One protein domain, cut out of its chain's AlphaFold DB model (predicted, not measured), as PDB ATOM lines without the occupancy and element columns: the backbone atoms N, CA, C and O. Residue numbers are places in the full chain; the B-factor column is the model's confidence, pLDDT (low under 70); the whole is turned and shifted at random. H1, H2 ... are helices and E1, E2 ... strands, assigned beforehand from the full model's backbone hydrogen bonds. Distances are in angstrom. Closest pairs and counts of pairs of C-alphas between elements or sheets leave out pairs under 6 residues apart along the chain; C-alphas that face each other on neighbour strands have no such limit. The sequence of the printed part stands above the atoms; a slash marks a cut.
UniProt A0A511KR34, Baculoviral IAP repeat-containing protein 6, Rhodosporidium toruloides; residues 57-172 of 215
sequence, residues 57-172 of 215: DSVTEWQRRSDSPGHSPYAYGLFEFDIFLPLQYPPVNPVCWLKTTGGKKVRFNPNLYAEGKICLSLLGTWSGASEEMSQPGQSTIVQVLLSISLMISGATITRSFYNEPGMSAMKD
ATOM      1  N   ASP A  57      29.607  75.270  56.814       51.38
ATOM      2  CA  ASP A  57      28.465  75.840  56.085       51.38
ATOM      3  C   ASP A  57      28.671  75.875  54.556       51.38
ATOM      4  O   ASP A  57      27.706  75.781  53.798       51.38
ATOM      5  N   SER A  58      29.924  75.910  54.090       47.19
ATOM      6  CA  SER A  58      30.261  75.831  52.657       47.19
ATOM      7  C   SER A  58      30.691  74.428  52.189       47.19
ATOM      8  O   SER A  58      30.647  74.140  50.996       47.19
ATOM      9  N   VAL A  59      31.095  73.532  53.104       41.66
ATOM     10  CA  VAL A  59      31.774  72.255  52.782       41.66
ATOM     11  C   VAL A  59      30.828  71.085  52.641       41.66
ATOM     12  O   VAL A  59      30.921  70.348  51.663       41.66
ATOM     13  N   THR A  60      29.908  70.903  53.593       45.44
ATOM     14  CA  THR A  60      28.939  69.799  53.516       45.44
ATOM     15  C   THR A  60      28.009  69.967  52.316       45.44
ATOM     16  O   THR A  60      27.412  68.999  51.849       45.44
ATOM     17  N   GLU A  61      27.888  71.195  51.814       45.94
ATOM     18  CA  GLU A  61      27.140  71.560  50.618       45.94
ATOM     19  C   GLU A  61      27.953  71.337  49.329       45.94
ATOM     20  O   GLU A  61      27.408  70.827  48.353       45.94
ATOM     21  N   TRP A  62      29.261  71.630  49.354       42.50
ATOM     22  CA  TRP A  62      30.200  71.393  48.249       42.50
ATOM     23  C   TRP A  62      30.496  69.901  48.022       42.50
ATOM     24  O   TRP A  62      30.375  69.415  46.899       42.50
ATOM     25  N   GLN A  63      30.798  69.141  49.084       40.34
ATOM     26  CA  GLN A  63      31.094  67.699  49.004       40.34
ATOM     27  C   GLN A  63      29.899  66.865  48.525       40.34
ATOM     28  O   GLN A  63      30.085  65.815  47.925       40.34
ATOM     29  N   ARG A  64      28.661  67.325  48.750       43.25
ATOM     30  CA  ARG A  64      27.445  66.638  48.275       43.25
ATOM     31  C   ARG A  64      27.147  66.877  46.786       43.25
ATOM     32  O   ARG A  64      26.145  66.363  46.297       43.25
ATOM     33  N   ARG A  65      27.946  67.699  46.092       46.19
ATOM     34  CA  ARG A  65      27.599  68.299  44.792       46.19
ATOM     35  C   ARG A  65      28.617  68.161  43.673       46.19
ATOM     36  O   ARG A  65      28.293  68.581  42.564       46.19
ATOM     37  N   SER A  66      29.788  67.567  43.902       42.94
ATOM     38  CA  SER A  66      30.784  67.389  42.831       42.94
ATOM     39  C   SER A  66      30.297  66.528  41.654       42.94
ATOM     40  O   SER A  66      30.987  66.454  40.644       42.94
ATOM     41  N   ASP A  67      29.100  65.942  41.742       38.03
ATOM     42  CA  ASP A  67      28.560  65.005  40.755       38.03
ATOM     43  C   ASP A  67      27.621  65.646  39.708       38.03
ATOM     44  O   ASP A  67      26.985  64.930  38.935       38.03
ATOM     45  N   SER A  68      27.509  66.982  39.631       38.91
ATOM     46  CA  SER A  68      26.723  67.631  38.566       38.91
ATOM     47  C   SER A  68      27.416  68.871  37.979       38.91
ATOM     48  O   SER A  68      27.580  69.868  38.685       38.91
ATOM     49  N   PRO A  69      27.814  68.858  36.690       37.91
ATOM     50  CA  PRO A  69      28.407  70.012  36.026       37.91
ATOM     51  C   PRO A  69      27.304  71.025  35.687       37.91
ATOM     52  O   PRO A  69      26.737  71.018  34.598       37.91
ATOM     53  N   GLY A  70      26.967  71.879  36.650       49.06
ATOM     54  CA  GLY A  70      26.085  73.029  36.467       49.06
ATOM     55  C   GLY A  70      26.883  74.318  36.617       49.06
ATOM     56  O   GLY A  70      27.509  74.537  37.651       49.06
ATOM     57  N   HIS A  71      26.898  75.154  35.580       59.75
ATOM     58  CA  HIS A  71      27.569  76.452  35.595       59.75
ATOM     59  C   HIS A  71      27.050  77.330  36.747       59.75
ATOM     60  O   HIS A  71      25.845  77.429  36.967       59.75
ATOM     61  N   SER A  72      27.962  77.963  37.491       69.62
ATOM     62  CA  SER A  72      27.592  78.944  38.514       69.62
ATOM     63  C   SER A  72      26.991  80.193  37.849       69.62
ATOM     64  O   SER A  72      27.624  80.731  36.939       69.62
ATOM     65  N   PRO A  73      25.857  80.733  38.329       72.81
ATOM     66  CA  PRO A  73      25.285  81.993  37.847       72.81
ATOM     67  C   PRO A  73      26.181  83.212  38.120       72.81
ATOM     68  O   PRO A  73      25.930  84.306  37.615       72.81
ATOM     69  N   TYR A  74      27.230  83.044  38.927       77.12
ATOM     70  CA  TYR A  74      28.248  84.058  39.201       77.12
ATOM     71  C   TYR A  74      29.505  83.893  38.330       77.12
ATOM     72  O   TYR A  74      30.470  84.640  38.510       77.12
ATOM     73  N   ALA A  75      29.528  82.914  37.418       76.44
ATOM     74  CA  ALA A  75      30.696  82.606  36.602       76.44
ATOM     75  C   ALA A  75      31.234  83.852  35.883       76.44
ATOM     76  O   ALA A  75      30.484  84.658  35.332       76.44
ATOM     77  N   TYR A  76      32.561  83.992  35.906       80.88
ATOM     78  CA  TYR A  76      33.310  85.100  35.301       80.88
ATOM     79  C   TYR A  76      32.979  86.500  35.852       80.88
ATOM     80  O   TYR A  76      33.484  87.482  35.313       80.88
ATOM     81  N   GLY A  77      32.159  86.616  36.902       85.62
ATOM     82  CA  GLY A  77      31.839  87.883  37.554       85.62
ATOM     83  C   GLY A  77      32.983  88.413  38.421       85.62
ATOM     84  O   GLY A  77      33.591  87.661  39.179       85.62
ATOM     85  N   LEU A  78      33.233  89.724  38.372       89.31
ATOM     86  CA  LEU A  78      34.175  90.407  39.264       89.31
ATOM     87  C   LEU A  78      33.449  91.018  40.474       89.31
ATOM     88  O   LEU A  78      32.783  92.058  40.386       89.31
ATOM     89  N   PHE A  79      33.619  90.385  41.634       90.38
ATOM     90  CA  PHE A  79      33.015  90.799  42.901       90.38
ATOM     91  C   PHE A  79      34.037  91.488  43.808       90.38
ATOM     92  O   PHE A  79      35.102  90.950  44.090       90.38
ATOM     93  N   GLU A  80      33.697  92.686  44.275       91.81
ATOM     94  CA  GLU A  80      34.553  93.511  45.127       91.81
ATOM     95  C   GLU A  80      34.099  93.444  46.579       91.81
ATOM     96  O   GLU A  80      32.905  93.571  46.872       91.81
ATOM     97  N   PHE A  81      35.068  93.279  47.478       92.12
ATOM     98  CA  PHE A  81      34.854  93.144  48.913       92.12
ATOM     99  C   PHE A  81      35.752  94.108  49.680       92.12
ATOM    100  O   PHE A  81      36.953  94.161  49.429       92.12
ATOM    101  N   ASP A  82      35.174  94.799  50.660       94.06
ATOM    102  CA  ASP A  82      35.936  95.510  51.684       94.06
ATOM    103  C   ASP A  82      36.108  94.585  52.888       94.06
ATOM    104  O   ASP A  82      35.134  94.012  53.382       94.06
ATOM    105  N   ILE A  83      37.340  94.464  53.378       91.75
ATOM    106  CA  ILE A  83      37.676  93.670  54.560       91.75
ATOM    107  C   ILE A  83      38.424  94.563  55.540       91.75
ATOM    108  O   ILE A  83      39.459  95.140  55.213       91.75
ATOM    109  N   PHE A  84      37.907  94.652  56.760       93.19
ATOM    110  CA  PHE A  84      38.518  95.391  57.852       93.19
ATOM    111  C   PHE A  84      38.900  94.445  58.990       93.19
ATOM    112  O   PHE A  84      38.057  93.725  59.530       93.19
ATOM    113  N   LEU A  85      40.179  94.473  59.367       91.31
ATOM    114  CA  LEU A  85      40.693  93.785  60.546       91.31
ATOM    115  C   LEU A  85      40.754  94.796  61.702       91.31
ATOM    116  O   LEU A  85      41.575  95.715  61.647       91.31
ATOM    117  N   PRO A  86      39.902  94.677  62.737       90.75
ATOM    118  CA  PRO A  86      39.970  95.574  63.886       90.75
ATOM    119  C   PRO A  86      41.287  95.386  64.647       90.75
ATOM    120  O   PRO A  86      41.906  94.325  64.595       90.75
ATOM    121  N   LEU A  87      41.685  96.392  65.431       92.81
ATOM    122  CA  LEU A  87      42.898  96.328  66.265       92.81
ATOM    123  C   LEU A  87      42.876  95.163  67.269       92.81
ATOM    124  O   LEU A  87      43.921  94.732  67.742       92.81
ATOM    125  N   GLN A  88      41.684  94.663  67.598       91.00
ATOM    126  CA  GLN A  88      41.463  93.539  68.503       91.00
ATOM    127  C   GLN A  88      41.397  92.183  67.782       91.00
ATOM    128  O   GLN A  88      41.057  91.187  68.411       91.00
ATOM    129  N   TYR A  89      41.671  92.115  66.478       83.81
ATOM    130  CA  TYR A  89      41.846  90.844  65.773       83.81
ATOM    131  C   TYR A  89      43.146  90.153  66.247       83.81
ATOM    132  O   TYR A  89      44.150  90.845  66.430       83.81
ATOM    133  N   PRO A  90      43.195  88.814  66.442       84.00
ATOM    134  CA  PRO A  90      42.173  87.799  66.145       84.00
ATOM    135  C   PRO A  90      41.086  87.505  67.206       84.00
ATOM    136  O   PRO A  90      40.187  86.733  66.880       84.00
ATOM    137  N   PRO A  91      41.101  88.037  68.448       85.25
ATOM    138  CA  PRO A  91      39.971  87.862  69.369       85.25
ATOM    139  C   PRO A  91      38.617  88.375  68.867       85.25
ATOM    140  O   PRO A  91      37.585  87.818  69.233       85.25
ATOM    141  N   VAL A  92      38.612  89.437  68.057       88.44
ATOM    142  CA  VAL A  92      37.406  89.987  67.420       88.44
ATOM    143  C   VAL A  92      37.387  89.622  65.939       88.44
ATOM    144  O   VAL A  92      38.417  89.684  65.268       88.44
ATOM    145  N   ASN A  93      36.204  89.273  65.430       89.44
ATOM    146  CA  ASN A  93      36.003  88.892  64.034       89.44
ATOM    147  C   ASN A  93      36.381  90.025  63.066       89.44
ATOM    148  O   ASN A  93      36.170  91.203  63.376       89.44
ATOM    149  N   PRO A  94      36.883  89.689  61.867       90.88
ATOM    150  CA  PRO A  94      36.997  90.662  60.794       90.88
ATOM    151  C   PRO A  94      35.605  91.123  60.344       90.88
ATOM    152  O   PRO A  94      34.613  90.409  60.493       90.88
ATOM    153  N   VAL A  95      35.536  92.318  59.765       92.94
ATOM    154  CA  VAL A  95      34.306  92.871  59.188       92.94
ATOM    155  C   VAL A  95      34.442  92.857  57.673       92.94
ATOM    156  O   VAL A  95      35.360  93.475  57.140       92.94
ATOM    157  N   CYS A  96      33.525  92.181  56.983       94.06
ATOM    158  CA  CYS A  96      33.543  92.063  55.526       94.06
ATOM    159  C   CYS A  96      32.250  92.605  54.910       94.06
ATOM    160  O   CYS A  96      31.156  92.319  55.402       94.06
ATOM    161  N   TRP A  97      32.378  93.342  53.806       95.25
ATOM    162  CA  TRP A  97      31.259  93.922  53.062       95.25
ATOM    163  C   TRP A  97      31.398  93.658  51.568       95.25
ATOM    164  O   TRP A  97      32.447  93.908  50.985       95.25
ATOM    165  N   LEU A  98      30.313  93.220  50.933       94.31
ATOM    166  CA  LEU A  98      30.195  93.159  49.481       94.31
ATOM    167  C   LEU A  98      29.938  94.566  48.926       94.31
ATOM    168  O   LEU A  98      28.971  95.234  49.298       94.31
ATOM    169  N   LYS A  99      30.781  95.007  47.994       94.00
ATOM    170  CA  LYS A  99      30.659  96.296  47.295       94.00
ATOM    171  C   LYS A  99      29.901  96.173  45.986       94.00
ATOM    172  O   LYS A  99      29.153  97.080  45.616       94.00
ATOM    173  N   THR A 100      30.034  95.035  45.313       91.50
ATOM    174  CA  THR A 100      29.276  94.721  44.101       91.50
ATOM    175  C   THR A 100      27.821  94.410  44.461       91.50
ATOM    176  O   THR A 100      27.455  93.262  44.653       91.50
ATOM    177  N   THR A 101      26.981  95.443  44.579       91.25
ATOM    178  CA  THR A 101      25.545  95.324  44.944       91.25
ATOM    179  C   THR A 101      24.605  96.062  43.985       91.25
ATOM    180  O   THR A 101      23.402  96.193  44.227       91.25
ATOM    181  N   GLY A 102      25.162  96.644  42.917       88.19
ATOM    182  CA  GLY A 102      24.431  97.529  42.009       88.19
ATOM    183  C   GLY A 102      23.856  98.776  42.686       88.19
ATOM    184  O   GLY A 102      22.798  99.265  42.294       88.19
ATOM    185  N   GLY A 103      24.515  99.274  43.739       88.12
ATOM    186  CA  GLY A 103      23.997 100.381  44.546       88.12
ATOM    187  C   GLY A 103      22.802  99.958  45.398       88.12
ATOM    188  O   GLY A 103      21.800 100.668  45.443       88.12
ATOM    189  N   LYS A 104      22.910  98.793  46.050       90.62
ATOM    190  CA  LYS A 104      21.857  98.161  46.862       90.62
ATOM    191  C   LYS A 104      20.612  97.702  46.101       90.62
ATOM    192  O   LYS A 104      19.549  97.540  46.694       90.62
ATOM    193  N   LYS A 105      20.738  97.481  44.792       86.00
ATOM    194  CA  LYS A 105      19.637  97.027  43.926       86.00
ATOM    195  C   LYS A 105      19.579  95.513  43.777       86.00
ATOM    196  O   LYS A 105      18.538  94.993  43.391       86.00
ATOM    197  N   VAL A 106      20.682  94.819  44.052       84.25
ATOM    198  CA  VAL A 106      20.811  93.384  43.793       84.25
ATOM    199  C   VAL A 106      21.265  92.654  45.042       84.25
ATOM    200  O   VAL A 106      22.311  92.966  45.607       84.25
ATOM    201  N   ARG A 107      20.488  91.638  45.425       84.69
ATOM    202  CA  ARG A 107      20.885  90.582  46.358       84.69
ATOM    203  C   ARG A 107      21.358  89.400  45.520       84.69
ATOM    204  O   ARG A 107      20.542  88.761  44.866       84.69
ATOM    205  N   PHE A 108      22.665  89.156  45.503       77.50
ATOM    206  CA  PHE A 108      23.258  88.123  44.648       77.50
ATOM    207  C   PHE A 108      22.994  86.712  45.163       77.50
ATOM    208  O   PHE A 108      22.798  85.799  44.372       77.50
ATOM    209  N   ASN A 109      22.992  86.539  46.480       76.81
ATOM    210  CA  ASN A 109      22.883  85.250  47.149       76.81
ATOM    211  C   ASN A 109      22.087  85.438  48.451       76.81
ATOM    212  O   ASN A 109      22.147  86.531  49.028       76.81
ATOM    213  N   PRO A 110      21.400  84.411  48.981       75.50
ATOM    214  CA  PRO A 110      20.803  84.478  50.313       75.50
ATOM    215  C   PRO A 110      21.770  84.976  51.399       75.50
ATOM    216  O   PRO A 110      21.368  85.734  52.278       75.50
ATOM    217  N   ASN A 111      23.058  84.655  51.288       80.38
ATOM    218  CA  ASN A 111      24.107  85.102  52.198       80.38
ATOM    219  C   ASN A 111      24.807  86.414  51.777       80.38
ATOM    220  O   ASN A 111      25.631  86.920  52.536       80.38
ATOM    221  N   LEU A 112      24.499  86.972  50.598       85.94
ATOM    222  CA  LEU A 112      25.072  88.214  50.058       85.94
ATOM    223  C   LEU A 112      23.965  89.245  49.828       85.94
ATOM    224  O   LEU A 112      23.342  89.311  48.764       85.94
ATOM    225  N   TYR A 113      23.712  90.037  50.861       86.94
ATOM    226  CA  TYR A 113      22.580  90.950  50.928       86.94
ATOM    227  C   TYR A 113      22.780  92.178  50.033       86.94
ATOM    228  O   TYR A 113      23.909  92.585  49.750       86.94
ATOM    229  N   ALA A 114      21.677  92.811  49.625       88.75
ATOM    230  CA  ALA A 114      21.715  93.976  48.742       88.75
ATOM    231  C   ALA A 114      22.446  95.168  49.379       88.75
ATOM    232  O   ALA A 114      23.186  95.882  48.717       88.75
ATOM    233  N   GLU A 115      22.322  95.370  50.685       93.00
ATOM    234  CA  GLU A 115      23.067  96.396  51.412       93.00
ATOM    235  C   GLU A 115      24.573  96.109  51.537       93.00
ATOM    236  O   GLU A 115      25.309  96.978  52.004       93.00
ATOM    237  N   GLY A 116      25.026  94.926  51.112       93.25
ATOM    238  CA  GLY A 116      26.420  94.489  51.143       93.25
ATOM    239  C   GLY A 116      26.774  93.593  52.329       93.25
ATOM    240  O   GLY A 116      27.923  93.169  52.443       93.25
ATOM    241  N   LYS A 117      25.823  93.298  53.225       92.62
ATOM    242  CA  LYS A 117      26.065  92.413  54.369       92.62
ATOM    243  C   LYS A 117      26.356  90.990  53.882       92.62
ATOM    244  O   LYS A 117      25.625  90.447  53.053       92.62
ATOM    245  N   ILE A 118      27.399  90.388  54.448       90.81
ATOM    246  CA  ILE A 118      27.783  88.997  54.204       90.81
ATOM    247  C   ILE A 118      27.399  88.177  55.430       90.81
ATOM    248  O   ILE A 118      27.818  88.503  56.542       90.81
ATOM    249  N   CYS A 119      26.608  87.127  55.235       87.31
ATOM    250  CA  CYS A 119      26.214  86.189  56.282       87.31
ATOM    251  C   CYS A 119      27.135  84.968  56.267       87.31
ATOM    252  O   CYS A 119      26.984  84.102  55.408       87.31
ATOM    253  N   LEU A 120      28.061  84.911  57.227       84.62
ATOM    254  CA  LEU A 120      29.022  83.827  57.407       84.62
ATOM    255  C   LEU A 120      29.270  83.609  58.906       84.62
ATOM    256  O   LEU A 120      29.477  84.568  59.656       84.62
ATOM    257  N   SER A 121      29.274  82.351  59.345       83.50
ATOM    258  CA  SER A 121      29.506  81.963  60.747       83.50
ATOM    259  C   SER A 121      30.856  82.474  61.282       83.50
ATOM    260  O   SER A 121      30.929  83.043  62.374       83.50
ATOM    261  N   LEU A 122      31.909  82.410  60.458       84.00
ATOM    262  CA  LEU A 122      33.242  82.966  60.747       84.00
ATOM    263  C   LEU A 122      33.266  84.496  60.923       84.00
ATOM    264  O   LEU A 122      34.200  85.031  61.514       84.00
ATOM    265  N   LEU A 123      32.254  85.212  60.429       89.00
ATOM    266  CA  LEU A 123      32.100  86.654  60.655       89.00
ATOM    267  C   LEU A 123      31.193  86.953  61.855       89.00
ATOM    268  O   LEU A 123      31.098  88.098  62.290       89.00
ATOM    269  N   GLY A 124      30.530  85.939  62.420       87.62
ATOM    270  CA  GLY A 124      29.505  86.111  63.449       87.62
ATOM    271  C   GLY A 124      28.202  86.715  62.919       87.62
ATOM    272  O   GLY A 124      27.400  87.230  63.693       87.62
ATOM    273  N   THR A 125      27.985  86.689  61.602       87.25
ATOM    274  CA  THR A 125      26.798  87.263  60.946       87.25
ATOM    275  C   THR A 125      25.774  86.213  60.528       87.25
ATOM    276  O   THR A 125      24.726  86.568  59.985       87.25
ATOM    277  N   TRP A 126      26.062  84.940  60.797       84.56
ATOM    278  CA  TRP A 126      25.179  83.804  60.573       84.56
ATOM    279  C   TRP A 126      25.294  82.805  61.723       84.56
ATOM    280  O   TRP A 126      26.346  82.702  62.355       84.56
ATOM    281  N   SER A 127      24.210  82.080  61.988       74.69
ATOM    282  CA  SER A 127      24.191  81.025  63.000       74.69
ATOM    283  C   SER A 127      24.917  79.781  62.492       74.69
ATOM    284  O   SER A 127      24.713  79.370  61.352       74.69
ATOM    285  N   GLY A 128      25.705  79.152  63.356       72.94
ATOM    286  CA  GLY A 128      26.356  77.868  63.108       72.94
ATOM    287  C   GLY A 128      26.576  77.119  64.418       72.94
ATOM    288  O   GLY A 128      26.299  77.648  65.500       72.94
ATOM    289  N   ALA A 129      27.067  75.888  64.331       71.56
ATOM    290  CA  ALA A 129      27.550  75.157  65.495       71.56
ATOM    291  C   ALA A 129      28.745  75.893  66.133       71.56
ATOM    292  O   ALA A 129      29.416  76.695  65.482       71.56
ATOM    293  N   SER A 130      29.033  75.642  67.412       75.94
ATOM    294  CA  SER A 130      30.088  76.364  68.154       75.94
ATOM    295  C   SER A 130      31.446  76.294  67.437       75.94
ATOM    296  O   SER A 130      32.170  77.275  67.299       75.94
ATOM    297  N   GLU A 131      31.736  75.128  66.888       73.88
ATOM    298  CA  GLU A 131      32.889  74.753  66.087       73.88
ATOM    299  C   GLU A 131      32.917  75.396  64.691       73.88
ATOM    300  O   GLU A 131      33.978  75.457  64.080       73.88
ATOM    301  N   GLU A 132      31.802  75.914  64.181       70.50
ATOM    302  CA  GLU A 132      31.729  76.661  62.916       70.50
ATOM    303  C   GLU A 132      31.969  78.154  63.130       70.50
ATOM    304  O   GLU A 132      32.518  78.830  62.259       70.50
ATOM    305  N   MET A 133      31.625  78.656  64.317       79.69
ATOM    306  CA  MET A 133      31.890  80.035  64.701       79.69
ATOM    307  C   MET A 133      33.397  80.317  64.732       79.69
ATOM    308  O   MET A 133      34.222  79.433  64.985       79.69
ATOM    309  N   SER A 134      33.750  81.583  64.504       81.38
ATOM    310  CA  SER A 134      35.123  82.073  64.650       81.38
ATOM    311  C   SER A 134      35.686  81.752  66.036       81.38
ATOM    312  O   SER A 134      35.062  82.043  67.056       81.38
ATOM    313  N   GLN A 135      36.877  81.154  66.063       80.06
ATOM    314  CA  GLN A 135      37.580  80.760  67.279       80.06
ATOM    315  C   GLN A 135      38.828  81.638  67.468       80.06
ATOM    316  O   GLN A 135      39.742  81.574  66.634       80.06
ATOM    317  N   PRO A 136      38.916  82.425  68.560       78.19
ATOM    318  CA  PRO A 136      40.067  83.278  68.844       78.19
ATOM    319  C   PRO A 136      41.395  82.520  68.778       78.19
ATOM    320  O   PRO A 136      41.588  81.501  69.441       78.19
ATOM    321  N   GLY A 137      42.326  83.018  67.962       71.12
ATOM    322  CA  GLY A 137      43.663  82.433  67.807       71.12
ATOM    323  C   GLY A 137      43.726  81.123  67.010       71.12
ATOM    324  O   GLY A 137      44.818  80.583  66.848       71.12
ATOM    325  N   GLN A 138      42.598  80.623  66.493       75.94
ATOM    326  CA  GLN A 138      42.553  79.457  65.599       75.94
ATOM    327  C   GLN A 138      42.003  79.809  64.218       75.94
ATOM    328  O   GLN A 138      42.533  79.335  63.214       75.94
ATOM    329  N   SER A 139      40.952  80.629  64.164       79.69
ATOM    330  CA  SER A 139      40.377  81.089  62.905       79.69
ATOM    331  C   SER A 139      41.303  82.091  62.220       79.69
ATOM    332  O   SER A 139      41.876  82.969  62.866       79.69
ATOM    333  N   THR A 140      41.454  81.965  60.902       80.00
ATOM    334  CA  THR A 140      42.329  82.832  60.103       80.00
ATOM    335  C   THR A 140      41.555  83.590  59.033       80.00
ATOM    336  O   THR A 140      40.518  83.141  58.544       80.00
ATOM    337  N   ILE A 141      42.111  84.722  58.602       81.31
ATOM    338  CA  ILE A 141      41.557  85.504  57.494       81.31
ATOM    339  C   ILE A 141      41.510  84.709  56.182       81.31
ATOM    340  O   ILE A 141      40.600  84.895  55.383       81.31
ATOM    341  N   VAL A 142      42.438  83.767  55.986       80.25
ATOM    342  CA  VAL A 142      42.444  82.878  54.816       80.25
ATOM    343  C   VAL A 142      41.184  82.014  54.782       80.25
ATOM    344  O   VAL A 142      40.610  81.832  53.715       80.25
ATOM    345  N   GLN A 143      40.706  81.538  55.935       75.25
ATOM    346  CA  GLN A 143      39.464  80.759  56.001       75.25
ATOM    347  C   GLN A 143      38.254  81.611  55.614       75.25
ATOM    348  O   GLN A 143      37.417  81.162  54.842       75.25
ATOM    349  N   VAL A 144      38.200  82.864  56.075       81.88
ATOM    350  CA  VAL A 144      37.147  83.816  55.681       81.88
ATOM    351  C   VAL A 144      37.171  84.070  54.171       81.88
ATOM    352  O   VAL A 144      36.130  83.994  53.523       81.88
ATOM    353  N   LEU A 145      38.348  84.341  53.599       80.56
ATOM    354  CA  LEU A 145      38.513  84.582  52.161       80.56
ATOM    355  C   LEU A 145      38.095  83.370  51.326       80.56
ATOM    356  O   LEU A 145      37.406  83.522  50.317       80.56
ATOM    357  N   LEU A 146      38.480  82.170  51.758       75.00
ATOM    358  CA  LEU A 146      38.141  80.933  51.069       75.00
ATOM    359  C   LEU A 146      36.633  80.646  51.136       75.00
ATOM    360  O   LEU A 146      36.035  80.330  50.111       75.00
ATOM    361  N   SER A 147      36.002  80.841  52.300       77.81
ATOM    362  CA  SER A 147      34.546  80.728  52.454       77.81
ATOM    363  C   SER A 147      33.798  81.703  51.539       77.81
ATOM    364  O   SER A 147      32.908  81.283  50.806       77.81
ATOM    365  N   ILE A 148      34.192  82.983  51.507       80.50
ATOM    366  CA  ILE A 148      33.585  83.982  50.608       80.50
ATOM    367  C   ILE A 148      33.782  83.585  49.138       80.50
ATOM    368  O   ILE A 148      32.841  83.658  48.351       80.50
ATOM    369  N   SER A 149      34.980  83.122  48.771       76.00
ATOM    370  CA  SER A 149      35.283  82.706  47.396       76.00
ATOM    371  C   SER A 149      34.383  81.555  46.949       76.00
ATOM    372  O   SER A 149      33.823  81.604  45.860       76.00
ATOM    373  N   LEU A 150      34.157  80.551  47.800       72.12
ATOM    374  CA  LEU A 150      33.273  79.429  47.472       72.12
ATOM    375  C   LEU A 150      31.802  79.821  47.338       72.12
ATOM    376  O   LEU A 150      31.104  79.258  46.490       72.12
ATOM    377  N   MET A 151      31.332  80.794  48.124       72.06
ATOM    378  CA  MET A 151      29.973  81.323  47.983       72.06
ATOM    379  C   MET A 151      29.733  81.904  46.580       72.06
ATOM    380  O   MET A 151      28.637  81.777  46.040       72.06
ATOM    381  N   ILE A 152      30.766  82.501  45.978       69.75
ATOM    382  CA  ILE A 152      30.716  83.137  44.653       69.75
ATOM    383  C   ILE A 152      31.098  82.153  43.541       69.75
ATOM    384  O   ILE A 152      30.600  82.248  42.429       69.75
ATOM    385  N   SER A 153      31.912  81.136  43.813       62.47
ATOM    386  CA  SER A 153      32.171  80.061  42.842       62.47
ATOM    387  C   SER A 153      30.936  79.195  42.571       62.47
ATOM    388  O   SER A 153      30.935  78.380  41.657       62.47
ATOM    389  N   GLY A 154      29.869  79.379  43.348       52.97
ATOM    390  CA  GLY A 154      28.572  78.742  43.160       52.97
ATOM    391  C   GLY A 154      28.445  77.316  43.669       52.97
ATOM    392  O   GLY A 154      27.400  76.687  43.515       52.97
ATOM    393  N   ALA A 155      29.467  76.862  44.390       48.00
ATOM    394  CA  ALA A 155      29.495  75.613  45.139       48.00
ATOM    395  C   ALA A 155      28.292  75.421  46.089       48.00
ATOM    396  O   ALA A 155      27.907  74.293  46.392       48.00
ATOM    397  N   THR A 156      27.685  76.513  46.560       44.09
ATOM    398  CA  THR A 156      26.648  76.509  47.607       44.09
ATOM    399  C   THR A 156      25.229  76.783  47.085       44.09
ATOM    400  O   THR A 156      24.255  76.702  47.834       44.09
ATOM    401  N   ILE A 157      25.075  77.078  45.792       47.28
ATOM    402  CA  ILE A 157      23.887  77.752  45.244       47.28
ATOM    403  C   ILE A 157      22.658  76.848  45.159       47.28
ATOM    404  O   ILE A 157      21.569  77.246  45.565       47.28
ATOM    405  N   THR A 158      22.796  75.603  44.705       42.03
ATOM    406  CA  THR A 158      21.628  74.782  44.343       42.03
ATOM    407  C   THR A 158      20.741  74.374  45.539       42.03
ATOM    408  O   THR A 158      19.679  73.797  45.331       42.03
ATOM    409  N   ARG A 159      21.137  74.619  46.807       38.66
ATOM    410  CA  ARG A 159      20.303  74.367  48.016       38.66
ATOM    411  C   ARG A 159      20.111  75.599  48.880       38.66
ATOM    412  O   ARG A 159      19.129  75.612  49.616       38.66
ATOM    413  N   SER A 160      20.974  76.620  48.792       40.25
ATOM    414  CA  SER A 160      20.743  77.876  49.520       40.25
ATOM    415  C   SER A 160      19.383  78.493  49.168       40.25
ATOM    416  O   SER A 160      18.745  79.069  50.040       40.25
ATOM    417  N   PHE A 161      18.866  78.272  47.952       43.03
ATOM    418  CA  PHE A 161      17.510  78.693  47.566       43.03
ATOM    419  C   PHE A 161      16.362  77.876  48.166       43.03
ATOM    420  O   PHE A 161      15.235  78.359  48.200       43.03
ATOM    421  N   TYR A 162      16.624  76.648  48.619       43.31
ATOM    422  CA  TYR A 162      15.606  75.758  49.190       43.31
ATOM    423  C   TYR A 162      15.584  75.769  50.724       43.31
ATOM    424  O   TYR A 162      14.609  75.312  51.312       43.31
ATOM    425  N   ASN A 163      16.631  76.292  51.373       41.25
ATOM    426  CA  ASN A 163      16.770  76.295  52.832       41.25
ATOM    427  C   ASN A 163      16.493  77.658  53.497       41.25
ATOM    428  O   ASN A 163      16.722  77.797  54.698       41.25
ATOM    429  N   GLU A 164      15.988  78.661  52.772       46.97
ATOM    430  CA  GLU A 164      15.588  79.932  53.388       46.97
ATOM    431  C   GLU A 164      14.227  79.758  54.104       46.97
ATOM    432  O   GLU A 164      13.235  79.410  53.451       46.97
ATOM    433  N   PRO A 165      14.124  79.968  55.435       41.69
ATOM    434  CA  PRO A 165      12.846  79.858  56.128       41.69
ATOM    435  C   PRO A 165      11.869  80.908  55.583       41.69
ATOM    436  O   PRO A 165      12.043  82.106  55.798       41.69
ATOM    437  N   GLY A 166      10.830  80.455  54.879       45.16
ATOM    438  CA  GLY A 166       9.721  81.303  54.433       45.16
ATOM    439  C   GLY A 166       9.901  82.032  53.095       45.16
ATOM    440  O   GLY A 166       9.068  82.883  52.790       45.16
ATOM    441  N   MET A 167      10.918  81.718  52.281       42.25
ATOM    442  CA  MET A 167      11.079  82.319  50.944       42.25
ATOM    443  C   MET A 167      10.860  81.309  49.812       42.25
ATOM    444  O   MET A 167      11.279  80.157  49.876       42.25
ATOM    445  N   SER A 168      10.165  81.758  48.762       39.81
ATOM    446  CA  SER A 168      10.105  81.060  47.475       39.81
ATOM    447  C   SER A 168      11.430  81.268  46.737       39.81
ATOM    448  O   SER A 168      12.039  82.328  46.869       39.81
ATOM    449  N   ALA A 169      11.884  80.256  45.992       46.25
ATOM    450  CA  ALA A 169      13.182  80.245  45.319       46.25
ATOM    451  C   ALA A 169      13.448  81.559  44.557       46.25
ATOM    452  O   ALA A 169      12.760  81.874  43.580       46.25
ATOM    453  N   MET A 170      14.443  82.332  45.005       48.81
ATOM    454  CA  MET A 170      14.971  83.448  44.224       48.81
ATOM    455  C   MET A 170      15.523  82.874  42.913       48.81
ATOM    456  O   MET A 170      16.272  81.901  42.928       48.81
ATOM    457  N   LYS A 171      15.116  83.436  41.771       50.47
ATOM    458  CA  LYS A 171      15.666  83.024  40.478       50.47
ATOM    459  C   LYS A 171      17.112  83.496  40.395       50.47
ATOM    460  O   LYS A 171      17.356  84.700  40.489       50.47
ATOM    461  N   ASP A 172      18.027  82.556  40.192       55.91
ATOM    462  CA  ASP A 172      19.358  82.853  39.677       55.91
ATOM    463  C   ASP A 172      19.204  83.667  38.397       55.91
ATOM    464  O   ASP A 172      18.613  83.207  37.418       55.91
TER     465      ASP A 172
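Overview. This is residues 57 to 172 of the 215 residues of the protein "Baculoviral IAP repeat-containing protein 6" of Rhodosporidium toruloides (UniProt A0A511KR34). With little regular structure, this is a hairpin of two short strands, E1 and E2, and one longer helix, H2, near it, set among long loops. The 116 printed residues include H1, E1, E2, H2 and H3 in that order; the antiparallel sheet has order E1 - E2. The class is mixed, with only 29 residues in named elements. The whole is compact, radius of gyration of the C-alphas 14.4 A, spanning 39 by 33 by 30 A.

Along the chain. E1, residues 81 to 84, begins at C-alpha 81 (34.854, 93.144, 48.913). E2 is residues 95 to 98. H2, residues 141 to 153, measures 18.2 A. H1 is residues 59 to 62; H3, residues 157 to 160, ends at C-alpha 160 (20.743, 77.876, 49.520).

Arrangement. E1 and E2, a hairpin, are antiparallel at 167 degrees; N 82 and O 97, 2.9 A, are within hydrogen-bond range. E1 and H2 are near each other, with 5 pairs of C-alphas within 10 A. H2 and H3 are close but not clearly touching; their closest C-alphas, Met 151 and Ile 157, are 7.6 A apart. H1 and H2 are apart. Every O i to N i+4 pair in H2 is within range; H1 and H3 are too short for one.

Size, cuts and confidence. The printed part has no cut. The links H1 to E1 and E2 to H2 are long. Residues 57 to 72 and 152 to 172 have pLDDT under 70.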